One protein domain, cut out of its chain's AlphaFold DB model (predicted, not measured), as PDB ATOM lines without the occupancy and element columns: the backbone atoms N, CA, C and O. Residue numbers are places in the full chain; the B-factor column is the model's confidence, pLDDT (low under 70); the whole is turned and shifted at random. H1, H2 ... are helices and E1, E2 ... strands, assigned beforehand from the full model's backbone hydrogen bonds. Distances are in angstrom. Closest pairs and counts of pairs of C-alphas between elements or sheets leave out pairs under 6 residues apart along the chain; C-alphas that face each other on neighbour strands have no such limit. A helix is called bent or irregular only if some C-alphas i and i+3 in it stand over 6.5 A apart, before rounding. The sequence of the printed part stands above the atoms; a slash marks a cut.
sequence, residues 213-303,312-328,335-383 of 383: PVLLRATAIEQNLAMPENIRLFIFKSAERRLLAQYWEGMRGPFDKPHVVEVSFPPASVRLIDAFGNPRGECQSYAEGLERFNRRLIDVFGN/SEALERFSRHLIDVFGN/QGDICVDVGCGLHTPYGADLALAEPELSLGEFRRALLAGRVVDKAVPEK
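This is residues 213 to 303, 312 to 328 and 335 to 383 of the 383 residues of an uncharacterized protein of Chloroflexi bacterium HGW-Chloroflexi-1 (UniProt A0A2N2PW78). Two antiparallel sheets meet as a rough V, with edge strand E6 of the smaller beside E3, E7 and E5 of the strongly twisted larger one, and the short helix H4 over E3 and grazing the smaller sheet. Away from both sheets, H1 and H2 lie side by side as a pair of helices, far from H4 along the longest axis. The printed part has 157 residues with four named helices and eight named strands, in the order E1 E2 E3 E4 E5 H1 H2 E6 H3 E7 H4 E8, and its class is mixed; the sheets run E1 E2 E3 E7 E5 and E6 E4 E8. The whole is compact, with a radius of gyration of the C-alphas of 16.2 A, and only just elongated, spanning 49 by 32 by 30 A.

Begin with E1, residues 219 to 226, E2, 231 to 237, and E3, 243 to 249: they form a meander, each strand the antiparallel neighbour of the one before, in two hairpins. Look for N 221 and O 235 at 2.8 A, then N 234 and O 246 at 3.0 A. Beside E3 you find E7, residues 354 to 357, with N 355 and O 245 at 2.9 A, and beside E7 the edge strand E5, residues 270 to 273, with N 271 and O 356 at 2.9 A. In the smaller sheet E4, residues 259 to 264, is the inner strand: N 261 and O 340 of E6, residues 337 to 341, are 2.9 A apart, and N 262 and O 374 of E8, residues 374 to 377, 2.8 A. The closest C-alphas of E6 and E7, Val 340 and Ala 355, are 7.0 A apart. H4, residues 363 to 371, is on the larger sheet at a height of 8.8 A, over E3 and along it at 20 degrees on the local plane; with residues 368 to 371 it only grazes the smaller sheet. H1, residues 286 to 301, and H2, 312 to 326, touch at a steep tilt of 38 degrees, opposite ways, closest at the C-alphas of Ala 287 and Ile 323, 6.9 A; both are on neither sheet. H3, residues 345 to 351, touches no helix; it is irregular, C-alphas 346 and 349 being 7.1 A apart. In H1, H2 and H4 every O i to N i+4 pair is within hydrogen-bond range; in H3 1 of 3 is, beside 3 of 4 O i to N i+3 pairs.

Find C-alpha 219 at (62.294, 50.913, -24.858); from there E1 runs 18.9 A. E2 measures 20.3 A and E3 20.5 A. H1 starts at C-alpha 286, (47.075, 28.574, -40.413), and runs 21.6 A; H2 runs 20.5 A. E8 ends at C-alpha 377, (36.270, 36.818, -26.987).

The C-alphas farthest apart, Asn 303 and Gly 364, are 49.6 A apart. Residues 304 to 311 and 329 to 334 are not printed, leaving C-alpha gaps of 13.0 A and 17.3 A. Of the links printed whole, E5 to H1 is long. Mean pLDDT of the printed part is 77.2; residues 281 to 303, 312 to 328, 335 to 336, 345 to 351 and 380 to 383 are under 70.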
ATOM      1  N   PRO A 213      63.047  38.185 -28.662       89.00
ATOM      2  CA  PRO A 213      64.142  38.835 -29.377       89.00
ATOM      3  C   PRO A 213      63.827  40.228 -29.916       89.00
ATOM      4  O   PRO A 213      64.673  41.117 -29.859       89.00
ATOM      5  N   VAL A 214      62.605  40.445 -30.410       91.50
ATOM      6  CA  VAL A 214      62.194  41.741 -30.983       91.50
ATOM      7  C   VAL A 214      62.077  42.851 -29.942       91.50
ATOM      8  O   VAL A 214      62.146  44.033 -30.285       91.50
ATOM      9  N   LEU A 215      61.902  42.478 -28.673       93.75
ATOM     10  CA  LEU A 215      61.842  43.394 -27.542       93.75
ATOM     11  C   LEU A 215      63.200  43.554 -26.847       93.75
ATOM     12  O   LEU A 215      63.348  44.442 -26.004       93.75
ATOM     13  N   LEU A 216      64.223  42.782 -27.222       90.06
ATOM     14  CA  LEU A 216      65.578  43.024 -26.734       90.06
ATOM     15  C   LEU A 216      66.058  44.395 -27.198       90.06
ATOM     16  O   LEU A 216      66.024  44.729 -28.382       90.06
ATOM     17  N   ARG A 217      66.533  45.196 -26.240       89.62
ATOM     18  CA  ARG A 217      66.943  46.599 -26.448       89.62
ATOM     19  C   ARG A 217      65.806  47.524 -26.897       89.62
ATOM     20  O   ARG A 217      66.074  48.674 -27.250       89.62
ATOM     21  N   ALA A 218      64.556  47.065 -26.874       95.38
ATOM     22  CA  ALA A 218      63.428  47.963 -27.026       95.38
ATOM     23  C   ALA A 218      63.312  48.876 -25.796       95.38
ATOM     24  O   ALA A 218      63.813  48.581 -24.712       95.38
ATOM     25  N   THR A 219      62.653  50.016 -25.961       95.94
ATOM     26  CA  THR A 219      62.294  50.913 -24.858       95.94
ATOM     27  C   THR A 219      60.785  51.043 -24.816       95.94
ATOM     28  O   THR A 219      60.179  51.376 -25.834       95.94
ATOM     29  N   ALA A 220      60.166  50.807 -23.660       96.75
ATOM     30  CA  ALA A 220      58.750  51.106 -23.482       96.75
ATOM     31  C   ALA A 220      58.534  52.626 -23.575       96.75
ATOM     32  O   ALA A 220      59.122  53.388 -22.809       96.75
ATOM     33  N   ILE A 221      57.713  53.059 -24.533       97.38
ATOM     34  CA  ILE A 221      57.275  54.455 -24.665       97.38
ATOM     35  C   ILE A 221      56.048  54.676 -23.780       97.38
ATOM     36  O   ILE A 221      55.967  55.667 -23.060       97.38
ATOM     37  N   GLU A 222      55.111  53.728 -23.815       97.44
ATOM     38  CA  GLU A 222      53.929  53.696 -22.959       97.44
ATOM     39  C   GLU A 222      53.735  52.270 -22.434       97.44
ATOM     40  O   GLU A 222      53.931  51.295 -23.159       97.44
ATOM     41  N   GLN A 223      53.357  52.134 -21.165       96.56
ATOM     42  CA  GLN A 223      53.177  50.837 -20.513       96.56
ATOM     43  C   GLN A 223      51.947  50.847 -19.612       96.56
ATOM     44  O   GLN A 223      51.587  51.890 -19.070       96.56
ATOM     45  N   ASN A 224      51.320  49.680 -19.445       95.50
ATOM     46  CA  ASN A 224      50.108  49.489 -18.643       95.50
ATOM     47  C   ASN A 224      48.931  50.400 -19.047       95.50
ATOM     48  O   ASN A 224      48.114  50.761 -18.200       95.50
ATOM     49  N   LEU A 225      48.803  50.751 -20.332       97.00
ATOM     50  CA  LEU A 225      47.643  51.510 -20.800       97.00
ATOM     51  C   LEU A 225      46.382  50.662 -20.610       97.00
ATOM     52  O   LEU A 225      46.300  49.532 -21.094       97.00
ATOM     53  N   ALA A 226      45.420  51.194 -19.861       96.38
ATOM     54  CA  ALA A 226      44.202  50.476 -19.524       96.38
ATOM     55  C   ALA A 226      43.271  50.348 -20.732       96.38
ATOM     56  O   ALA A 226      42.977  51.337 -21.401       96.38
ATOM     57  N   MET A 227      42.766  49.138 -20.947       95.50
ATOM     58  CA  MET A 227      41.715  48.824 -21.909       95.50
ATOM     59  C   MET A 227      40.545  48.113 -21.212       95.50
ATOM     60  O   MET A 227      40.693  47.684 -20.060       95.50
ATOM     61  N   PRO A 228      39.376  47.999 -21.873       93.94
ATOM     62  CA  PRO A 228      38.266  47.187 -21.379       93.94
ATOM     63  C   PRO A 228      38.684  45.750 -21.037       93.94
ATOM     64  O   PRO A 228      39.735  45.273 -21.465       93.94
ATOM     65  N   GLU A 229      37.853  45.062 -20.252       90.69
ATOM     66  CA  GLU A 229      38.057  43.650 -19.881       90.69
ATOM     67  C   GLU A 229      39.392  43.352 -19.167       90.69
ATOM     68  O   GLU A 229      39.884  42.228 -19.179       90.69
ATOM     69  N   ASN A 230      39.971  44.353 -18.490       91.81
ATOM     70  CA  ASN A 230      41.269  44.269 -17.806       91.81
ATOM     71  C   ASN A 230      42.466  44.003 -18.731       91.81
ATOM     72  O   ASN A 230      43.496  43.522 -18.257       91.81
ATOM     73  N   ILE A 231      42.381  44.359 -20.011       93.31
ATOM     74  CA  ILE A 231      43.528  44.292 -20.921       93.31
ATOM     75  C   ILE A 231      44.483  45.466 -20.659       93.31
ATOM     76  O   ILE A 231      44.084  46.578 -20.284       93.31
ATOM     77  N   ARG A 232      45.777  45.207 -20.842       95.81
ATOM     78  CA  ARG A 232      46.860  46.190 -20.795       95.81
ATOM     79  C   ARG A 232      47.556  46.269 -22.147       95.81
ATOM     80  O   ARG A 232      48.006  45.255 -22.673       95.81
ATOM     81  N   LEU A 233      47.678  47.484 -22.668       96.75
ATOM     82  CA  LEU A 233      48.456  47.792 -23.863       96.75
ATOM     83  C   LEU A 233      49.839  48.331 -23.472       96.75
ATOM     84  O   LEU A 233      49.974  49.184 -22.588       96.75
ATOM     85  N   PHE A 234      50.856  47.847 -24.178       97.56
ATOM     86  CA  PHE A 234      52.228  48.331 -24.108       97.56
ATOM     87  C   PHE A 234      52.681  48.746 -25.501       97.56
ATOM     88  O   PHE A 234      52.431  48.027 -26.469       97.56
ATOM     89  N   ILE A 235      53.346  49.897 -25.594       98.19
ATOM     90  CA  ILE A 235      53.918  50.423 -26.831       98.19
ATOM     91  C   ILE A 235      55.414  50.624 -26.619       98.19
ATOM     92  O   ILE A 235      55.845  51.309 -25.688       98.19
ATOM     93  N   PHE A 236      56.206  50.060 -27.518       98.06
ATOM     94  CA  PHE A 236      57.658  50.074 -27.470       98.06
ATOM     95  C   PHE A 236      58.243  50.756 -28.699       98.06
ATOM     96  O   PHE A 236      57.641  50.800 -29.772       98.06
ATOM     97  N   LYS A 237      59.475  51.228 -28.545       98.12
ATOM     98  CA  LYS A 237      60.376  51.547 -29.644       98.12
ATOM     99  C   LYS A 237      61.425  50.450 -29.742       98.12
ATOM    100  O   LYS A 237      62.176  50.268 -28.786       98.12
ATOM    101  N   SER A 238      61.474  49.731 -30.858       96.44
ATOM    102  CA  SER A 238      62.472  48.682 -31.094       96.44
ATOM    103  C   SER A 238      63.885  49.263 -31.245       96.44
ATOM    104  O   SER A 238      64.064  50.476 -31.412       96.44
ATOM    105  N   ALA A 239      64.898  48.392 -31.257       94.12
ATOM    106  CA  ALA A 239      66.282  48.775 -31.550       94.12
ATOM    107  C   ALA A 239      66.431  49.467 -32.923       94.12
ATOM    108  O   ALA A 239      67.228  50.391 -33.082       94.12
ATOM    109  N   GLU A 240      65.601  49.079 -33.893       95.44
ATOM    110  CA  GLU A 240      65.530  49.661 -35.242       95.44
ATOM    111  C   GLU A 240      64.661  50.927 -35.308       95.44
ATOM    112  O   GLU A 240      64.344  51.428 -36.384       95.44
ATOM    113  N   ARG A 241      64.271  51.473 -34.149       96.25
ATOM    114  CA  ARG A 241      63.442  52.680 -34.001       96.25
ATOM    115  C   ARG A 241      62.015  52.548 -34.543       96.25
ATOM    116  O   ARG A 241      61.349  53.571 -34.698       96.25
ATOM    117  N   ARG A 242      61.538  51.324 -34.769       97.44
ATOM    118  CA  ARG A 242      60.157  51.026 -35.176       97.44
ATOM    119  C   ARG A 242      59.237  50.982 -33.958       97.44
ATOM    120  O   ARG A 242      59.697  50.677 -32.858       97.44
ATOM    121  N   LEU A 243      57.953  51.283 -34.145       98.38
ATOM    122  CA  LEU A 243      56.960  51.130 -33.082       98.38
ATOM    123  C   LEU A 243      56.454  49.690 -33.046       98.38
ATOM    124  O   LEU A 243      56.107  49.124 -34.082       98.38
ATOM    125  N   LEU A 244      56.409  49.129 -31.845       97.56
ATOM    126  CA  LEU A 244      55.832  47.824 -31.544       97.56
ATOM    127  C   LEU A 244      54.716  48.016 -30.524       97.56
ATOM    128  O   LEU A 244      54.842  48.859 -29.637       97.56
ATOM    129  N   ALA A 245      53.660  47.222 -30.604       97.38
ATOM    130  CA  ALA A 245      52.634  47.173 -29.574       97.38
ATOM    131  C   ALA A 245      52.248  45.740 -29.246       97.38
ATOM    132  O   ALA A 245      52.225  44.885 -30.126       97.38
ATOM    133  N   GLN A 246      51.928  45.500 -27.979       95.25
ATOM    134  CA  GLN A 246      51.494  44.196 -27.498       95.25
ATOM    135  C   GLN A 246      50.375  44.367 -26.473       95.25
ATOM    136  O   GLN A 246      50.456  45.224 -25.584       95.25
ATOM    137  N   TYR A 247      49.348  43.531 -26.596       94.56
ATOM    138  CA  TYR A 247      48.264  43.438 -25.628       94.56
ATOM    139  C   TYR A 247      48.489  42.277 -24.686       94.56
ATOM    140  O   TYR A 247      48.971  41.213 -25.073       94.56
ATOM    141  N   TRP A 248      48.062  42.477 -23.453       92.94
ATOM    142  CA  TRP A 248      48.156  41.473 -22.423       92.94
ATOM    143  C   TRP A 248      46.921  41.454 -21.550       92.94
ATOM    144  O   TRP A 248      46.403  42.509 -21.180       92.94
ATOM    145  N   GLU A 249      46.538  40.263 -21.120       92.56
ATOM    146  CA  GLU A 249      45.608  40.116 -20.016       92.56
ATOM    147  C   GLU A 249      46.202  40.756 -18.760       92.56
ATOM    148  O   GLU A 249      47.417  40.741 -18.524       92.56
ATOM    149  N   GLY A 250      45.339  41.378 -17.963       89.75
ATOM    150  CA  GLY A 250      45.717  41.960 -16.681       89.75
ATOM    151  C   GLY A 250      45.298  41.107 -15.490       89.75
ATOM    152  O   GLY A 250      46.037  41.027 -14.516       89.75
ATOM    153  N   MET A 251      44.112  40.496 -15.555       87.69
ATOM    154  CA  MET A 251      43.496  39.750 -14.441       87.69
ATOM    155  C   MET A 251      42.700  38.519 -14.888       87.69
ATOM    156  O   MET A 251      42.217  37.747 -14.049       87.69
ATOM    157  N   ARG A 252      42.508  38.340 -16.200       84.44
ATOM    158  CA  ARG A 252      41.834  37.154 -16.713       84.44
ATOM    159  C   ARG A 252      42.742  35.954 -16.550       84.44
ATOM    160  O   ARG A 252      43.888  35.943 -16.980       84.44
ATOM    161  N   GLY A 253      42.217  34.981 -15.832       76.81
ATOM    162  CA  GLY A 253      42.927  33.782 -15.467       76.81
ATOM    163  C   GLY A 253      42.660  32.656 -16.458       76.81
ATOM    164  O   GLY A 253      42.064  32.840 -17.517       76.81
ATOM    165  N   PRO A 254      43.039  31.439 -16.070       79.12
ATOM    166  CA  PRO A 254      43.001  30.289 -16.959       79.12
ATOM    167  C   PRO A 254      41.558  29.791 -17.235       79.12
ATOM    168  O   PRO A 254      41.325  28.980 -18.131       79.12
ATOM    169  N   PHE A 255      40.576  30.304 -16.485       84.75
ATOM    170  CA  PHE A 255      39.145  29.995 -16.600       84.75
ATOM    171  C   PHE A 255      38.409  30.841 -17.626       84.75
ATOM    172  O   PHE A 255      37.266  30.530 -17.948       84.75
ATOM    173  N   ASP A 256      38.990  31.961 -18.038       86.06
ATOM    174  CA  ASP A 256      38.295  32.911 -18.890       86.06
ATOM    175  C   ASP A 256      38.555  32.565 -20.359       86.06
ATOM    176  O   ASP A 256      39.521  31.873 -20.703       86.06
ATOM    177  N   LYS A 257      37.662  33.010 -21.244       83.06
ATOM    178  CA  LYS A 257      37.875  32.836 -22.680       83.06
ATOM    179  C   LYS A 257      39.064  33.701 -23.116       83.06
ATOM    180  O   LYS A 257      39.201  34.826 -22.630       83.06
ATOM    181  N   PRO A 258      39.930  33.199 -24.011       81.25
ATOM    182  CA  PRO A 258      41.012  34.011 -24.543       81.25
ATOM    183  C   PRO A 258      40.442  35.143 -25.403       81.25
ATOM    184  O   PRO A 258      39.430  34.955 -26.079       81.25
ATOM    185  N   HIS A 259      41.099  36.297 -25.409       85.94
ATOM    186  CA  HIS A 259      40.678  37.452 -26.197       85.94
ATOM    187  C   HIS A 259      41.526  37.680 -27.445       85.94
ATOM    188  O   HIS A 259      42.672  37.240 -27.566       85.94
ATOM    189  N   VAL A 260      40.951  38.467 -28.348       89.44
ATOM    190  CA  VAL A 260      41.685  39.301 -29.297       89.44
ATOM    191  C   VAL A 260      41.307  40.762 -29.128       89.44
ATOM    192  O   VAL A 260      40.238  41.088 -28.608       89.44
ATOM    193  N   VAL A 261      42.162  41.635 -29.643       89.75
ATOM    194  CA  VAL A 261      41.801  43.018 -29.931       89.75
ATOM    195  C   VAL A 261      41.736  43.189 -31.442       89.75
ATOM    196  O   VAL A 261      42.733  43.015 -32.141       89.75
ATOM    197  N   GLU A 262      40.558  43.519 -31.951       91.69
ATOM    198  CA  GLU A 262      40.367  43.917 -33.341       91.69
ATOM    199  C   GLU A 262      40.699  45.397 -33.486       91.69
ATOM    200  O   GLU A 262      40.111  46.243 -32.811       91.69
ATOM    201  N   VAL A 263      41.656  45.711 -34.349       89.88
ATOM    202  CA  VAL A 263      42.165  47.065 -34.538       89.88
ATOM    203  C   VAL A 263      42.106  47.423 -36.012       89.88
ATOM    204  O   VAL A 263      42.645  46.704 -36.849       89.88
ATOM    205  N   SER A 264      41.506  48.563 -36.327       89.69
ATOM    206  CA  SER A 264      41.502  49.098 -37.686       89.69
ATOM    207  C   SER A 264      42.745  49.953 -37.913       89.69
ATOM    208  O   SER A 264      42.951  50.960 -37.228       89.69
ATOM    209  N   PHE A 265      43.553  49.582 -38.900       87.62
ATOM    210  CA  PHE A 265      44.679  50.386 -39.370       87.62
ATOM    211  C   PHE A 265      44.497  50.736 -40.850       87.62
ATOM    212  O   PHE A 265      43.850  49.990 -41.588       87.62
ATOM    213  N   PRO A 266      45.093  51.841 -41.335       86.19
ATOM    214  CA  PRO A 266      45.271  52.021 -42.769       86.19
ATOM    215  C   PRO A 266      45.948  50.776 -43.377       86.19
ATOM    216  O   PRO A 266      46.901  50.263 -42.771       86.19
ATOM    217  N   PRO A 267      45.503  50.283 -44.550       82.38
ATOM    218  CA  PRO A 267      46.101  49.112 -45.180       82.38
ATOM    219  C   PRO A 267      47.622  49.233 -45.292       82.38
ATOM    220  O   PRO A 267      48.142  50.307 -45.593       82.38
ATOM    221  N   ALA A 268      48.325  48.128 -45.037       84.12
ATOM    222  CA  ALA A 268      49.785  48.032 -45.076       84.12
ATOM    223  C   ALA A 268      50.561  48.970 -44.124       84.12
ATOM    224  O   ALA A 268      51.780  49.033 -44.226       84.12
ATOM    225  N   SER A 269      49.910  49.666 -43.181       89.31
ATOM    226  CA  SER A 269      50.609  50.519 -42.198       89.31
ATOM    227  C   SER A 269      51.089  49.774 -40.948       89.31
ATOM    228  O   SER A 269      51.877  50.313 -40.169       89.31
ATOM    229  N   VAL A 270      50.628  48.536 -40.750       92.38
ATOM    230  CA  VAL A 270      50.999  47.660 -39.633       92.38
ATOM    231  C   VAL A 270      51.119  46.223 -40.130       92.38
ATOM    232  O   VAL A 270      50.328  45.779 -40.962       92.38
ATOM    233  N   ARG A 271      52.081  45.480 -39.578       92.12
ATOM    234  CA  ARG A 271      52.210  44.026 -39.725       92.12
ATOM    235  C   ARG A 271      52.121  43.340 -38.370       92.12
ATOM    236  O   ARG A 271      52.553  43.900 -37.366       92.12
ATOM    237  N   LEU A 272      51.608  42.115 -38.354       91.75
ATOM    238  CA  LEU A 272      51.664  41.255 -37.178       91.75
ATOM    239  C   LEU A 272      52.924  40.396 -37.223       91.75
ATOM    240  O   LEU A 272      53.242  39.783 -38.246       91.75
ATOM    241  N   ILE A 273      53.638  40.351 -36.107       92.25
ATOM    242  CA  ILE A 273      54.809  39.498 -35.916       92.25
ATOM    243  C   ILE A 273      54.684  38.738 -34.596       92.25
ATOM    244  O   ILE A 273      54.012  39.193 -33.672       92.25
ATOM    245  N   ASP A 274      55.340  37.585 -34.494       89.19
ATOM    246  CA  ASP A 274      55.512  36.900 -33.213       89.19
ATOM    247  C   ASP A 274      56.640  37.533 -32.371       89.19
ATOM    248  O   ASP A 274      57.344  38.454 -32.804       89.19
ATOM    249  N   ALA A 275      56.847  37.017 -31.157       88.06
ATOM    250  CA  ALA A 275      57.899  37.476 -30.247       88.06
ATOM    251  C   ALA A 275      59.328  37.335 -30.815       88.06
ATOM    252  O   ALA A 275      60.250  37.976 -30.304       88.06
ATOM    253  N   PHE A 276      59.512  36.541 -31.874       87.50
ATOM    254  CA  PHE A 276      60.777  36.297 -32.570       87.50
ATOM    255  C   PHE A 276      60.907  37.117 -33.864       87.50
ATOM    256  O   PHE A 276      61.932  37.031 -34.539       87.50
ATOM    257  N   GLY A 277      59.899  37.921 -34.208       89.44
ATOM    258  CA  GLY A 277      59.895  38.786 -35.384       89.44
ATOM    259  C   GLY A 277      59.483  38.092 -36.670       89.44
ATOM    260  O   GLY A 277      59.575  38.694 -37.742       89.44
ATOM    261  N   ASN A 278      59.009  36.847 -36.593       89.12
ATOM    262  CA  ASN A 278      58.479  36.178 -37.767       89.12
ATOM    263  C   ASN A 278      57.125  36.805 -38.111       89.12
ATOM    264  O   ASN A 278      56.275  36.921 -37.222       89.12
ATOM    265  N   PRO A 279      56.883  37.176 -39.380       88.31
ATOM    266  CA  PRO A 279      55.566  37.613 -39.806       88.31
ATOM    267  C   PRO A 279      54.523  36.539 -39.498       88.31
ATOM    268  O   PRO A 279      54.648  35.391 -39.934       88.31
ATOM    269  N   ARG A 280      53.466  36.927 -38.791       79.75
ATOM    270  CA  ARG A 280      52.196  36.207 -38.823       79.75
ATOM    271  C   ARG A 280      51.587  36.621 -40.160       79.75
ATOM    272  O   ARG A 280      51.221  37.783 -40.313       79.75
ATOM    273  N   GLY A 281      51.654  35.750 -41.172       57.50
ATOM    274  CA  GLY A 281      51.263  36.104 -42.545       57.50
ATOM    275  C   GLY A 281      49.893  36.795 -42.607       57.50
ATOM    276  O   GLY A 281      49.077  36.599 -41.711       57.50
ATOM    277  N   GLU A 282      49.636  37.581 -43.659       49.91
ATOM    278  CA  GLU A 282      48.314  38.165 -43.959       49.91
ATOM    279  C   GLU A 282      47.271  37.047 -44.104       49.91
ATOM    280  O   GLU A 282      47.044  36.576 -45.211       49.91
ATOM    281  N   CYS A 283      46.724  36.517 -43.004       43.34
ATOM    282  CA  CYS A 283      45.892  35.309 -43.000       43.34
ATOM    283  C   CYS A 283      46.334  34.250 -44.042       43.34
ATOM    284  O   CYS A 283      45.502  33.666 -44.733       43.34
ATOM    285  N   GLN A 284      47.639  33.998 -44.192       37.81
ATOM    286  CA  GLN A 284      48.097  32.832 -44.947       37.81
ATOM    287  C   GLN A 284      47.718  31.619 -44.107       37.81
ATOM    288  O   GLN A 284      47.939  31.627 -42.894       37.81
ATOM    289  N   SER A 285      47.024  30.656 -44.721       43.19
ATOM    290  CA  SER A 285      46.237  29.660 -43.995       43.19
ATOM    291  C   SER A 285      47.039  29.051 -42.842       43.19
ATOM    292  O   SER A 285      48.177  28.614 -43.016       43.19
ATOM    293  N   TYR A 286      46.444  29.043 -41.649       45.22
ATOM    294  CA  TYR A 286      47.075  28.574 -40.413       45.22
ATOM    295  C   TYR A 286      47.699  27.171 -40.557       45.22
ATOM    296  O   TYR A 286      48.696  26.873 -39.903       45.22
ATOM    297  N   ALA A 287      47.184  26.350 -41.481       44.00
ATOM    298  CA  ALA A 287      47.759  25.071 -41.888       44.00
ATOM    299  C   ALA A 287      49.255  25.153 -42.262       44.00
ATOM    300  O   ALA A 287      50.023  24.294 -41.841       44.00
ATOM    301  N   GLU A 288      49.704  26.197 -42.964       44.97
ATOM    302  CA  GLU A 288      51.111  26.359 -43.376       44.97
ATOM    303  C   GLU A 288      52.017  26.812 -42.218       44.97
ATOM    304  O   GLU A 288      53.159  26.357 -42.083       44.97
ATOM    305  N   GLY A 289      51.503  27.682 -41.340       46.91
ATOM    306  CA  GLY A 289      52.196  28.094 -40.114       46.91
ATOM    307  C   GLY A 289      52.359  26.929 -39.137       46.91
ATOM    308  O   GLY A 289      53.432  26.731 -38.559       46.91
ATOM    309  N   LEU A 290      51.321  26.102 -39.026       46.00
ATOM    310  CA  LEU A 290      51.307  24.894 -38.217       46.00
ATOM    311  C   LEU A 290      52.229  23.812 -38.788       46.00
ATOM    312  O   LEU A 290      52.937  23.159 -38.032       46.00
ATOM    313  N   GLU A 291      52.310  23.661 -40.109       48.03
ATOM    314  CA  GLU A 291      53.240  22.728 -40.750       48.03
ATOM    315  C   GLU A 291      54.716  23.132 -40.543       48.03
ATOM    316  O   GLU A 291      55.590  22.268 -40.425       48.03
ATOM    317  N   ARG A 292      55.017  24.436 -40.436       50.81
ATOM    318  CA  ARG A 292      56.345  24.930 -40.008       50.81
ATOM    319  C   ARG A 292      56.611  24.687 -38.529       50.81
ATOM    320  O   ARG A 292      57.720  24.286 -38.176       50.81
ATOM    321  N   PHE A 293      55.625  24.937 -37.672       49.41
ATOM    322  CA  PHE A 293      55.740  24.712 -36.231       49.41
ATOM    323  C   PHE A 293      55.906  23.224 -35.907       49.41
ATOM    324  O   PHE A 293      56.805  22.863 -35.157       49.41
ATOM    325  N   ASN A 294      55.132  22.353 -36.553       49.66
ATOM    326  CA  ASN A 294      55.251  20.903 -36.442       49.66
ATOM    327  C   ASN A 294      56.588  20.393 -36.960       49.66
ATOM    328  O   ASN A 294      57.194  19.563 -36.296       49.66
ATOM    329  N   ARG A 295      57.089  20.907 -38.094       51.22
ATOM    330  CA  ARG A 295      58.449  20.582 -38.552       51.22
ATOM    331  C   ARG A 295      59.496  20.962 -37.508       51.22
ATOM    332  O   ARG A 295      60.340  20.141 -37.186       51.22
ATOM    333  N   ARG A 296      59.378  22.144 -36.893       49.59
ATOM    334  CA  ARG A 296      60.270  22.566 -35.799       49.59
ATOM    335  C   ARG A 296      60.120  21.718 -34.535       49.59
ATOM    336  O   ARG A 296      61.127  21.389 -33.931       49.59
ATOM    337  N   LEU A 297      58.907  21.338 -34.133       46.94
ATOM    338  CA  LEU A 297      58.691  20.450 -32.986       46.94
ATOM    339  C   LEU A 297      59.227  19.038 -33.249       46.94
ATOM    340  O   LEU A 297      59.825  18.448 -32.357       46.94
ATOM    341  N   ILE A 298      59.054  18.510 -34.461       50.97
ATOM    342  CA  ILE A 298      59.634  17.231 -34.889       50.97
ATOM    343  C   ILE A 298      61.165  17.323 -34.905       50.97
ATOM    344  O   ILE A 298      61.823  16.394 -34.454       50.97
ATOM    345  N   ASP A 299      61.751  18.444 -35.319       49.47
ATOM    346  CA  ASP A 299      63.208  18.632 -35.280       49.47
ATOM    347  C   ASP A 299      63.752  18.797 -33.845       49.47
ATOM    348  O   ASP A 299      64.862  18.357 -33.546       49.47
ATOM    349  N   VAL A 300      62.976  19.409 -32.941       46.53
ATOM    350  CA  VAL A 300      63.354  19.673 -31.536       46.53
ATOM    351  C   VAL A 300      63.139  18.450 -30.635       46.53
ATOM    352  O   VAL A 300      63.945  18.189 -29.745       46.53
ATOM    353  N   PHE A 301      62.074  17.676 -30.863       45.56
ATOM    354  CA  PHE A 301      61.666  16.558 -30.002       45.56
ATOM    355  C   PHE A 301      61.773  15.177 -30.671       45.56
ATOM    356  O   PHE A 301      61.674  14.158 -29.988       45.56
ATOM    357  N   GLY A 302      61.976  15.105 -31.989       45.78
ATOM    358  CA  GLY A 302      61.867  13.880 -32.789       45.78
ATOM    359  C   GLY A 302      63.136  13.045 -32.950       45.78
ATOM    360  O   GLY A 302      63.176  12.188 -33.831       45.78
ATOM    361  N   ASN A 303      64.164  13.217 -32.112       47.38
ATOM    362  CA  ASN A 303      65.256  12.239 -32.050       47.38
ATOM    363  C   ASN A 303      65.626  11.939 -30.590       47.38
ATOM    364  O   ASN A 303      66.228  12.787 -29.926       47.38
ATOM    365  N   SER A 312      53.564  10.359 -34.776       48.50
ATOM    366  CA  SER A 312      52.943  10.955 -35.964       48.50
ATOM    367  C   SER A 312      51.435  11.137 -35.777       48.50
ATOM    368  O   SER A 312      50.915  12.210 -36.064       48.50
ATOM    369  N   GLU A 313      50.731  10.143 -35.228       51.09
ATOM    370  CA  GLU A 313      49.288  10.250 -34.968       51.09
ATOM    371  C   GLU A 313      48.958  11.240 -33.843       51.09
ATOM    372  O   GLU A 313      47.965  11.965 -33.926       51.09
ATOM    373  N   ALA A 314      49.787  11.308 -32.794       50.41
ATOM    374  CA  ALA A 314      49.619  12.277 -31.715       50.41
ATOM    375  C   ALA A 314      49.836  13.717 -32.206       50.41
ATOM    376  O   ALA A 314      49.034  14.597 -31.888       50.41
ATOM    377  N   LEU A 315      50.861  13.947 -33.031       51.97
ATOM    378  CA  LEU A 315      51.132  15.241 -33.658       51.97
ATOM    379  C   LEU A 315      50.052  15.619 -34.667       51.97
ATOM    380  O   LEU A 315      49.622  16.766 -34.689       51.97
ATOM    381  N   GLU A 316      49.554  14.679 -35.464       48.22
ATOM    382  CA  GLU A 316      48.499  14.947 -36.443       48.22
ATOM    383  C   GLU A 316      47.136  15.207 -35.769       48.22
ATOM    384  O   GLU A 316      46.366  16.053 -36.230       48.22
ATOM    385  N   ARG A 317      46.847  14.552 -34.632       49.44
ATOM    386  CA  ARG A 317      45.687  14.873 -33.778       49.44
ATOM    387  C   ARG A 317      45.834  16.227 -33.099       49.44
ATOM    388  O   ARG A 317      44.880  16.997 -33.100       49.44
ATOM    389  N   PHE A 318      47.015  16.535 -32.567       47.44
ATOM    390  CA  PHE A 318      47.325  17.849 -32.003       47.44
ATOM    391  C   PHE A 318      47.216  18.948 -33.070       47.44
ATOM    392  O   PHE A 318      46.667  20.013 -32.814       47.44
ATOM    393  N   SER A 319      47.628  18.652 -34.303       44.94
ATOM    394  CA  SER A 319      47.555  19.578 -35.433       44.94
ATOM    395  C   SER A 319      46.127  19.848 -35.881       44.94
ATOM    396  O   SER A 319      45.735  21.002 -36.006       44.94
ATOM    397  N   ARG A 320      45.318  18.798 -36.071       44.66
ATOM    398  CA  ARG A 320      43.885  18.940 -36.372       44.66
ATOM    399  C   ARG A 320      43.154  19.692 -35.263       44.66
ATOM    400  O   ARG A 320      42.360  20.576 -35.547       44.66
ATOM    401  N   HIS A 321      43.510  19.423 -34.011       44.72
ATOM    402  CA  HIS A 321      42.953  20.128 -32.868       44.72
ATOM    403  C   HIS A 321      43.320  21.623 -32.851       44.72
ATOM    404  O   HIS A 321      42.462  22.460 -32.591       44.72
ATOM    405  N   LEU A 322      44.561  21.983 -33.189       42.75
ATOM    406  CA  LEU A 322      44.973  23.382 -33.327       42.75
ATOM    407  C   LEU A 322      44.317  24.072 -34.535       42.75
ATOM    408  O   LEU A 322      44.023  25.262 -34.452       42.75
ATOM    409  N   ILE A 323      44.064  23.351 -35.631       41.06
ATOM    410  CA  ILE A 323      43.301  23.856 -36.785       41.06
ATOM    411  C   ILE A 323      41.856  24.153 -36.386       41.06
ATOM    412  O   ILE A 323      41.354  25.213 -36.735       41.06
ATOM    413  N   ASP A 324      41.211  23.294 -35.601       40.03
ATOM    414  CA  ASP A 324      39.854  23.574 -35.134       40.03
ATOM    415  C   ASP A 324      39.850  24.757 -34.154       40.03
ATOM    416  O   ASP A 324      39.058  25.674 -34.334       40.03
ATOM    417  N   VAL A 325      40.781  24.805 -33.185       43.38
ATOM    418  CA  VAL A 325      40.889  25.853 -32.138       43.38
ATOM    419  C   VAL A 325      41.258  27.239 -32.665       43.38
ATOM    420  O   VAL A 325      40.791  28.236 -32.112       43.38
ATOM    421  N   PHE A 326      42.050  27.330 -33.730       41.59
ATOM    422  CA  PHE A 326      42.587  28.608 -34.215       41.59
ATOM    423  C   PHE A 326      42.279  28.910 -35.688       41.59
ATOM    424  O   PHE A 326      42.521  30.026 -36.143       41.59
ATOM    425  N   GLY A 327      41.748  27.947 -36.441       35.72
ATOM    426  CA  GLY A 327      41.665  27.982 -37.901       35.72
ATOM    427  C   GLY A 327      40.305  28.337 -38.489       35.72
ATOM    428  O   GLY A 327      40.120  28.099 -39.678       35.72
ATOM    429  N   ASN A 328      39.364  28.918 -37.737       39.19
ATOM    430  CA  ASN A 328      38.160  29.457 -38.370       39.19
ATOM    431  C   ASN A 328      38.495  30.808 -39.043       39.19
ATOM    432  O   ASN A 328      38.766  31.780 -38.326       39.19
ATOM    433  N   GLN A 335      38.071  45.019 -44.765       62.72
ATOM    434  CA  GLN A 335      39.369  45.186 -45.410       62.72
ATOM    435  C   GLN A 335      40.166  46.290 -44.683       62.72
ATOM    436  O   GLN A 335      39.837  47.467 -44.811       62.72
ATOM    437  N   GLY A 336      41.192  45.911 -43.910       68.75
ATOM    438  CA  GLY A 336      42.023  46.824 -43.103       68.75
ATOM    439  C   GLY A 336      41.994  46.574 -41.587       68.75
ATOM    440  O   GLY A 336      42.824  47.130 -40.866       68.75
ATOM    441  N   ASP A 337      41.094  45.719 -41.100       82.25
ATOM    442  CA  ASP A 337      41.097  45.300 -39.697       82.25
ATOM    443  C   ASP A 337      42.154  44.210 -39.467       82.25
ATOM    444  O   ASP A 337      42.243  43.238 -40.222       82.25
ATOM    445  N   ILE A 338      42.941  44.347 -38.400       85.62
ATOM    446  CA  ILE A 338      43.835  43.298 -37.906       85.62
ATOM    447  C   ILE A 338      43.326  42.783 -36.563       85.62
ATOM    448  O   ILE A 338      42.831  43.541 -35.730       85.62
ATOM    449  N   CYS A 339      43.469  41.484 -36.332       86.81
ATOM    450  CA  CYS A 339      43.220  40.882 -35.028       86.81
ATOM    451  C   CYS A 339      44.556  40.665 -34.336       86.81
ATOM    452  O   CYS A 339      45.366  39.888 -34.826       86.81
ATOM    453  N   VAL A 340      44.773  41.342 -33.215       88.88
ATOM    454  CA  VAL A 340      45.972  41.162 -32.399       88.88
ATOM    455  C   VAL A 340      45.625  40.242 -31.241       88.88
ATOM    456  O   VAL A 340      44.728  40.549 -30.446       88.88
ATOM    457  N   ASP A 341      46.312  39.111 -31.143       88.50
ATOM    458  CA  ASP A 341      46.116  38.200 -30.025       88.50
ATOM    459  C   ASP A 341      46.587  38.811 -28.697       88.50
ATOM    460  O   ASP A 341      47.672  39.390 -28.599       88.50
ATOM    461  N   VAL A 342      45.758  38.668 -27.659       87.19
ATOM    462  CA  VAL A 342      46.071  39.137 -26.306       87.19
ATOM    463  C   VAL A 342      46.894  38.074 -25.587       87.19
ATOM    464  O   VAL A 342      46.462  36.929 -25.445       87.19
ATOM    465  N   GLY A 343      48.076  38.453 -25.101       80.62
ATOM    466  CA  GLY A 343      48.924  37.561 -24.317       80.62
ATOM    467  C   GLY A 343      48.267  37.150 -23.003       80.62
ATOM    468  O   GLY A 343      47.829  38.001 -22.229       80.62
ATOM    469  N   CYS A 344      48.228  35.846 -22.738       75.75
ATOM    470  CA  CYS A 344      47.687  35.264 -21.515       75.75
ATOM    471  C   CYS A 344      48.572  34.095 -21.067       75.75
ATOM    472  O   CYS A 344      48.409  32.957 -21.509       75.75
ATOM    473  N   GLY A 345      49.512  34.369 -20.168       67.50
ATOM    474  CA  GLY A 345      50.289  33.324 -19.508       67.50
ATOM    475  C   GLY A 345      51.316  32.607 -20.396       67.50
ATOM    476  O   GLY A 345      51.884  33.204 -21.309       67.50
ATOM    477  N   LEU A 346      51.541  31.312 -20.140       60.50
ATOM    478  CA  LEU A 346      52.598  30.495 -20.764       60.50
ATOM    479  C   LEU A 346      52.489  30.318 -22.285       60.50
ATOM    480  O   LEU A 346      53.479  29.981 -22.929       60.50
ATOM    481  N   HIS A 347      51.313  30.544 -22.874       58.62
ATOM    482  CA  HIS A 347      51.155  30.504 -24.332       58.62
ATOM    483  C   HIS A 347      51.652  31.771 -25.015       58.62
ATOM    484  O   HIS A 347      51.784  31.796 -26.234       58.62
ATOM    485  N   THR A 348      51.948  32.824 -24.254       55.34
ATOM    486  CA  THR A 348      52.292  34.136 -24.801       55.34
ATOM    487  C   THR A 348      53.518  34.140 -25.719       55.34
ATOM    488  O   THR A 348      53.391  34.723 -26.798       55.34
ATOM    489  N   PRO A 349      54.652  33.468 -25.421       49.66
ATOM    490  CA  PRO A 349      55.799  33.475 -26.334       49.66
ATOM    491  C   PRO A 349      55.438  32.952 -27.734       49.66
ATOM    492  O   PRO A 349      56.084  33.297 -28.721       49.66
ATOM    493  N   TYR A 350      54.377  32.144 -27.821       54.59
ATOM    494  CA  TYR A 350      53.923  31.475 -29.036       54.59
ATOM    495  C   TYR A 350      52.580  32.002 -29.564       54.59
ATOM    496  O   TYR A 350      52.171  31.644 -30.671       54.59
ATOM    497  N   GLY A 351      51.897  32.872 -28.814       65.56
ATOM    498  CA  GLY A 351      50.487  33.199 -29.028       65.56
ATOM    499  C   GLY A 351      50.095  34.660 -28.825       65.56
ATOM    500  O   GLY A 351      48.984  34.992 -29.201       65.56
ATOM    501  N   ALA A 352      50.949  35.533 -28.273       75.94
ATOM    502  CA  ALA A 352      50.686  36.972 -28.327       75.94
ATOM    503  C   ALA A 352      51.337  37.574 -29.564       75.94
ATOM    504  O   ALA A 352      52.539  37.402 -29.793       75.94
ATOM    505  N   ASP A 353      50.549  38.311 -30.328       88.88
ATOM    506  CA  ASP A 353      51.057  39.033 -31.480       88.88
ATOM    507  C   ASP A 353      51.631  40.379 -31.053       88.88
ATOM    508  O   ASP A 353      51.150  41.030 -30.119       88.88
ATOM    509  N   LEU A 354      52.657  40.815 -31.776       93.31
ATOM    510  CA  LEU A 354      53.089  42.198 -31.762       93.31
ATOM    511  C   LEU A 354      52.613  42.877 -33.042       93.31
ATOM    512  O   LEU A 354      52.880  42.411 -34.150       93.31
ATOM    513  N   ALA A 355      51.954  44.018 -32.883       94.88
ATOM    514  CA  ALA A 355      51.711  44.934 -33.983       94.88
ATOM    515  C   ALA A 355      52.987  45.751 -34.229       94.88
ATOM    516  O   ALA A 355      53.428  46.492 -33.352       94.88
ATOM    517  N   LEU A 356      53.586  45.615 -35.410       96.50
ATOM    518  CA  LEU A 356      54.750  46.371 -35.870       96.50
ATOM    519  C   LEU A 356      54.298  47.448 -36.858       96.50
ATOM    520  O   LEU A 356      53.811  47.128 -37.941       96.50
ATOM    521  N   ALA A 357      54.497  48.717 -36.511       96.56
ATOM    522  CA  ALA A 357      54.158  49.843 -37.377       96.56
ATOM    523  C   ALA A 357      55.159  50.014 -38.529       96.56
ATOM    524  O   ALA A 357      56.372  49.855 -38.326       96.56
ATOM    525  N   GLU A 358      54.679  50.396 -39.713       95.62
ATOM    526  CA  GLU A 358      55.517  50.903 -40.806       95.62
ATOM    527  C   GLU A 358      56.184  52.244 -40.461       95.62
ATOM    528  O   GLU A 358      55.668  52.973 -39.610       95.62
ATOM    529  N   PRO A 359      57.364  52.562 -41.039       96.00
ATOM    530  CA  PRO A 359      58.150  53.740 -40.656       96.00
ATOM    531  C   PRO A 359      57.392  55.068 -40.741       96.00
ATOM    532  O   PRO A 359      57.715  56.005 -40.012       96.00
ATOM    533  N   GLU A 360      56.410  55.153 -41.633       95.50
ATOM    534  CA  GLU A 360      55.621  56.348 -41.909       95.50
ATOM    535  C   GLU A 360      54.502  56.571 -40.884       95.50
ATOM    536  O   GLU A 360      54.005  57.691 -40.763       95.50
ATOM    537  N   LEU A 361      54.104  55.537 -40.133       95.56
ATOM    538  CA  LEU A 361      53.009  55.632 -39.173       95.56
ATOM    539  C   LEU A 361      53.481  56.328 -37.890       95.56
ATOM    540  O   LEU A 361      54.368  55.845 -37.176       95.56
ATOM    541  N   SER A 362      52.871  57.466 -37.560       97.00
ATOM    542  CA  SER A 362      53.251  58.218 -36.364       97.00
ATOM    543  C   SER A 362      52.818  57.509 -35.075       97.00
ATOM    544  O   SER A 362      51.820  56.788 -35.037       97.00
ATOM    545  N   LEU A 363      53.510  57.790 -33.961       97.44
ATOM    546  CA  LEU A 363      53.108  57.286 -32.639       97.44
ATOM    547  C   LEU A 363      51.668  57.681 -32.287       97.44
ATOM    548  O   LEU A 363      50.939  56.879 -31.712       97.44
ATOM    549  N   GLY A 364      51.246  58.898 -32.636       97.81
ATOM    550  CA  GLY A 364      49.900  59.385 -32.337       97.81
ATOM    551  C   GLY A 364      48.805  58.626 -33.088       97.81
ATOM    552  O   GLY A 364      47.755  58.351 -32.509       97.81
ATOM    553  N   GLU A 365      49.036  58.278 -34.356       96.50
ATOM    554  CA  GLU A 365      48.120  57.451 -35.155       96.50
ATOM    555  C   GLU A 365      48.111  56.007 -34.662       96.50
ATOM    556  O   GLU A 365      47.038  55.473 -34.380       96.50
ATOM    557  N   PHE A 366      49.297  55.424 -34.459       97.06
ATOM    558  CA  PHE A 366      49.455  54.057 -33.972       97.06
ATOM    559  C   PHE A 366      48.753  53.859 -32.624       97.06
ATOM    560  O   PHE A 366      47.888  52.999 -32.480       97.06
ATOM    561  N   ARG A 367      49.032  54.740 -31.657       97.50
ATOM    562  CA  ARG A 367      48.415  54.732 -30.326       97.50
ATOM    563  C   ARG A 367      46.897  54.893 -30.374       97.50
ATOM    564  O   ARG A 367      46.196  54.187 -29.652       97.50
ATOM    565  N   ARG A 368      46.373  55.833 -31.174       97.06
ATOM    566  CA  ARG A 368      44.917  56.053 -31.280       97.06
ATOM    567  C   ARG A 368      44.205  54.815 -31.801       97.06
ATOM    568  O   ARG A 368      43.190  54.450 -31.224       97.06
ATOM    569  N   ALA A 369      44.735  54.206 -32.860       95.12
ATOM    570  CA  ALA A 369      44.159  53.000 -33.438       95.12
ATOM    571  C   ALA A 369      44.140  51.862 -32.408       95.12
ATOM    572  O   ALA A 369      43.078  51.313 -32.137       95.12
ATOM    573  N   LEU A 370      45.272  51.593 -31.745       96.06
ATOM    574  CA  LEU A 370      45.373  50.542 -30.725       96.06
ATOM    575  C   LEU A 370      44.375  50.737 -29.569       96.06
ATOM    576  O   LEU A 370      43.668  49.810 -29.188       96.06
ATOM    577  N   LEU A 371      44.265  51.957 -29.034       96.56
ATOM    578  CA  LEU A 371      43.327  52.260 -27.944       96.56
ATOM    579  C   LEU A 371      41.855  52.236 -28.375       96.56
ATOM    580  O   LEU A 371      40.986  52.037 -27.531       96.56
ATOM    581  N   ALA A 372      41.574  52.451 -29.661       95.25
ATOM    582  CA  ALA A 372      40.239  52.302 -30.235       95.25
ATOM    583  C   ALA A 372      39.889  50.838 -30.558       95.25
ATOM    584  O   ALA A 372      38.763  50.563 -30.970       95.25
ATOM    585  N   GLY A 373      40.839  49.913 -30.379       92.88
ATOM    586  CA  GLY A 373      40.656  48.499 -30.649       92.88
ATOM    587  C   GLY A 373      39.510  47.888 -29.842       92.88
ATOM    588  O   GLY A 373      39.341  48.152 -28.647       92.88
ATOM    589  N   ARG A 374      38.718  47.045 -30.502       93.38
ATOM    590  CA  ARG A 374      37.583  46.346 -29.905       93.38
ATOM    591  C   ARG A 374      38.042  45.015 -29.328       93.38
ATOM    592  O   ARG A 374      38.565  44.171 -30.048       93.38
ATOM    593  N   VAL A 375      37.811  44.813 -28.038       90.50
ATOM    594  CA  VAL A 375      38.072  43.531 -27.374       90.50
ATOM    595  C   VAL A 375      36.974  42.539 -27.749       90.50
ATOM    596  O   VAL A 375      35.789  42.859 -27.642       90.50
ATOM    597  N   VAL A 376      37.360  41.345 -28.197       88.69
ATOM    598  CA  VAL A 376      36.432  40.278 -28.594       88.69
ATOM    599  C   VAL A 376      36.902  38.955 -27.998       88.69
ATOM    600  O   VAL A 376      38.083  38.613 -28.087       88.69
ATOM    601  N   ASP A 377      35.988  38.196 -27.393       86.19
ATOM    602  CA  ASP A 377      36.270  36.818 -26.987       86.19
ATOM    603  C   ASP A 377      36.561  35.975 -28.237       86.19
ATOM    604  O   ASP A 377      35.783  35.968 -29.196       86.19
ATOM    605  N   LYS A 378      37.663  35.223 -28.232       79.25
ATOM    606  CA  LYS A 378      37.908  34.226 -29.273       79.25
ATOM    607  C   LYS A 378      36.797  33.187 -29.216       79.25
ATOM    608  O   LYS A 378      36.501  32.632 -28.154       79.25
ATOM    609  N   ALA A 379      36.212  32.904 -30.377       73.62
ATOM    610  CA  ALA A 379      35.320  31.769 -30.518       73.62
ATOM    611  C   ALA A 379      36.082  30.507 -30.100       73.62
ATOM    612  O   ALA A 379      37.132  30.188 -30.656       73.62
ATOM    613  N   VAL A 380      35.562  29.815 -29.092       65.56
ATOM    614  CA  VAL A 380      35.976  28.444 -28.813       65.56
ATOM    615  C   VAL A 380      35.236  27.595 -29.842       65.56
ATOM    616  O   VAL A 380      34.021  27.765 -29.956       65.56
ATOM    617  N   PRO A 381      35.914  26.732 -30.611       59.81
ATOM    618  CA  PRO A 381      35.240  25.938 -31.627       59.81
ATOM    619  C   PRO A 381      34.157  25.107 -30.962       59.81
ATOM    620  O   PRO A 381      34.415  24.392 -29.985       59.81
ATOM    621  N   GLU A 382      32.940  25.236 -31.475       59.50
ATOM    622  CA  GLU A 382      31.868  24.325 -31.120       59.50
ATOM    623  C   GLU A 382      32.241  22.940 -31.664       59.50
ATOM    624  O   GLU A 382      32.759  22.817 -32.773       59.50
ATOM    625  N   LYS A 383      32.086  21.924 -30.814       52.38
ATOM    626  CA  LYS A 383      32.491  20.542 -31.097       52.38
ATOM    627  C   LYS A 383      31.730  19.914 -32.251       52.38
ATOM    628  O   LYS A 383      30.504  20.151 -32.329       52.38
TER     629      LYS A 383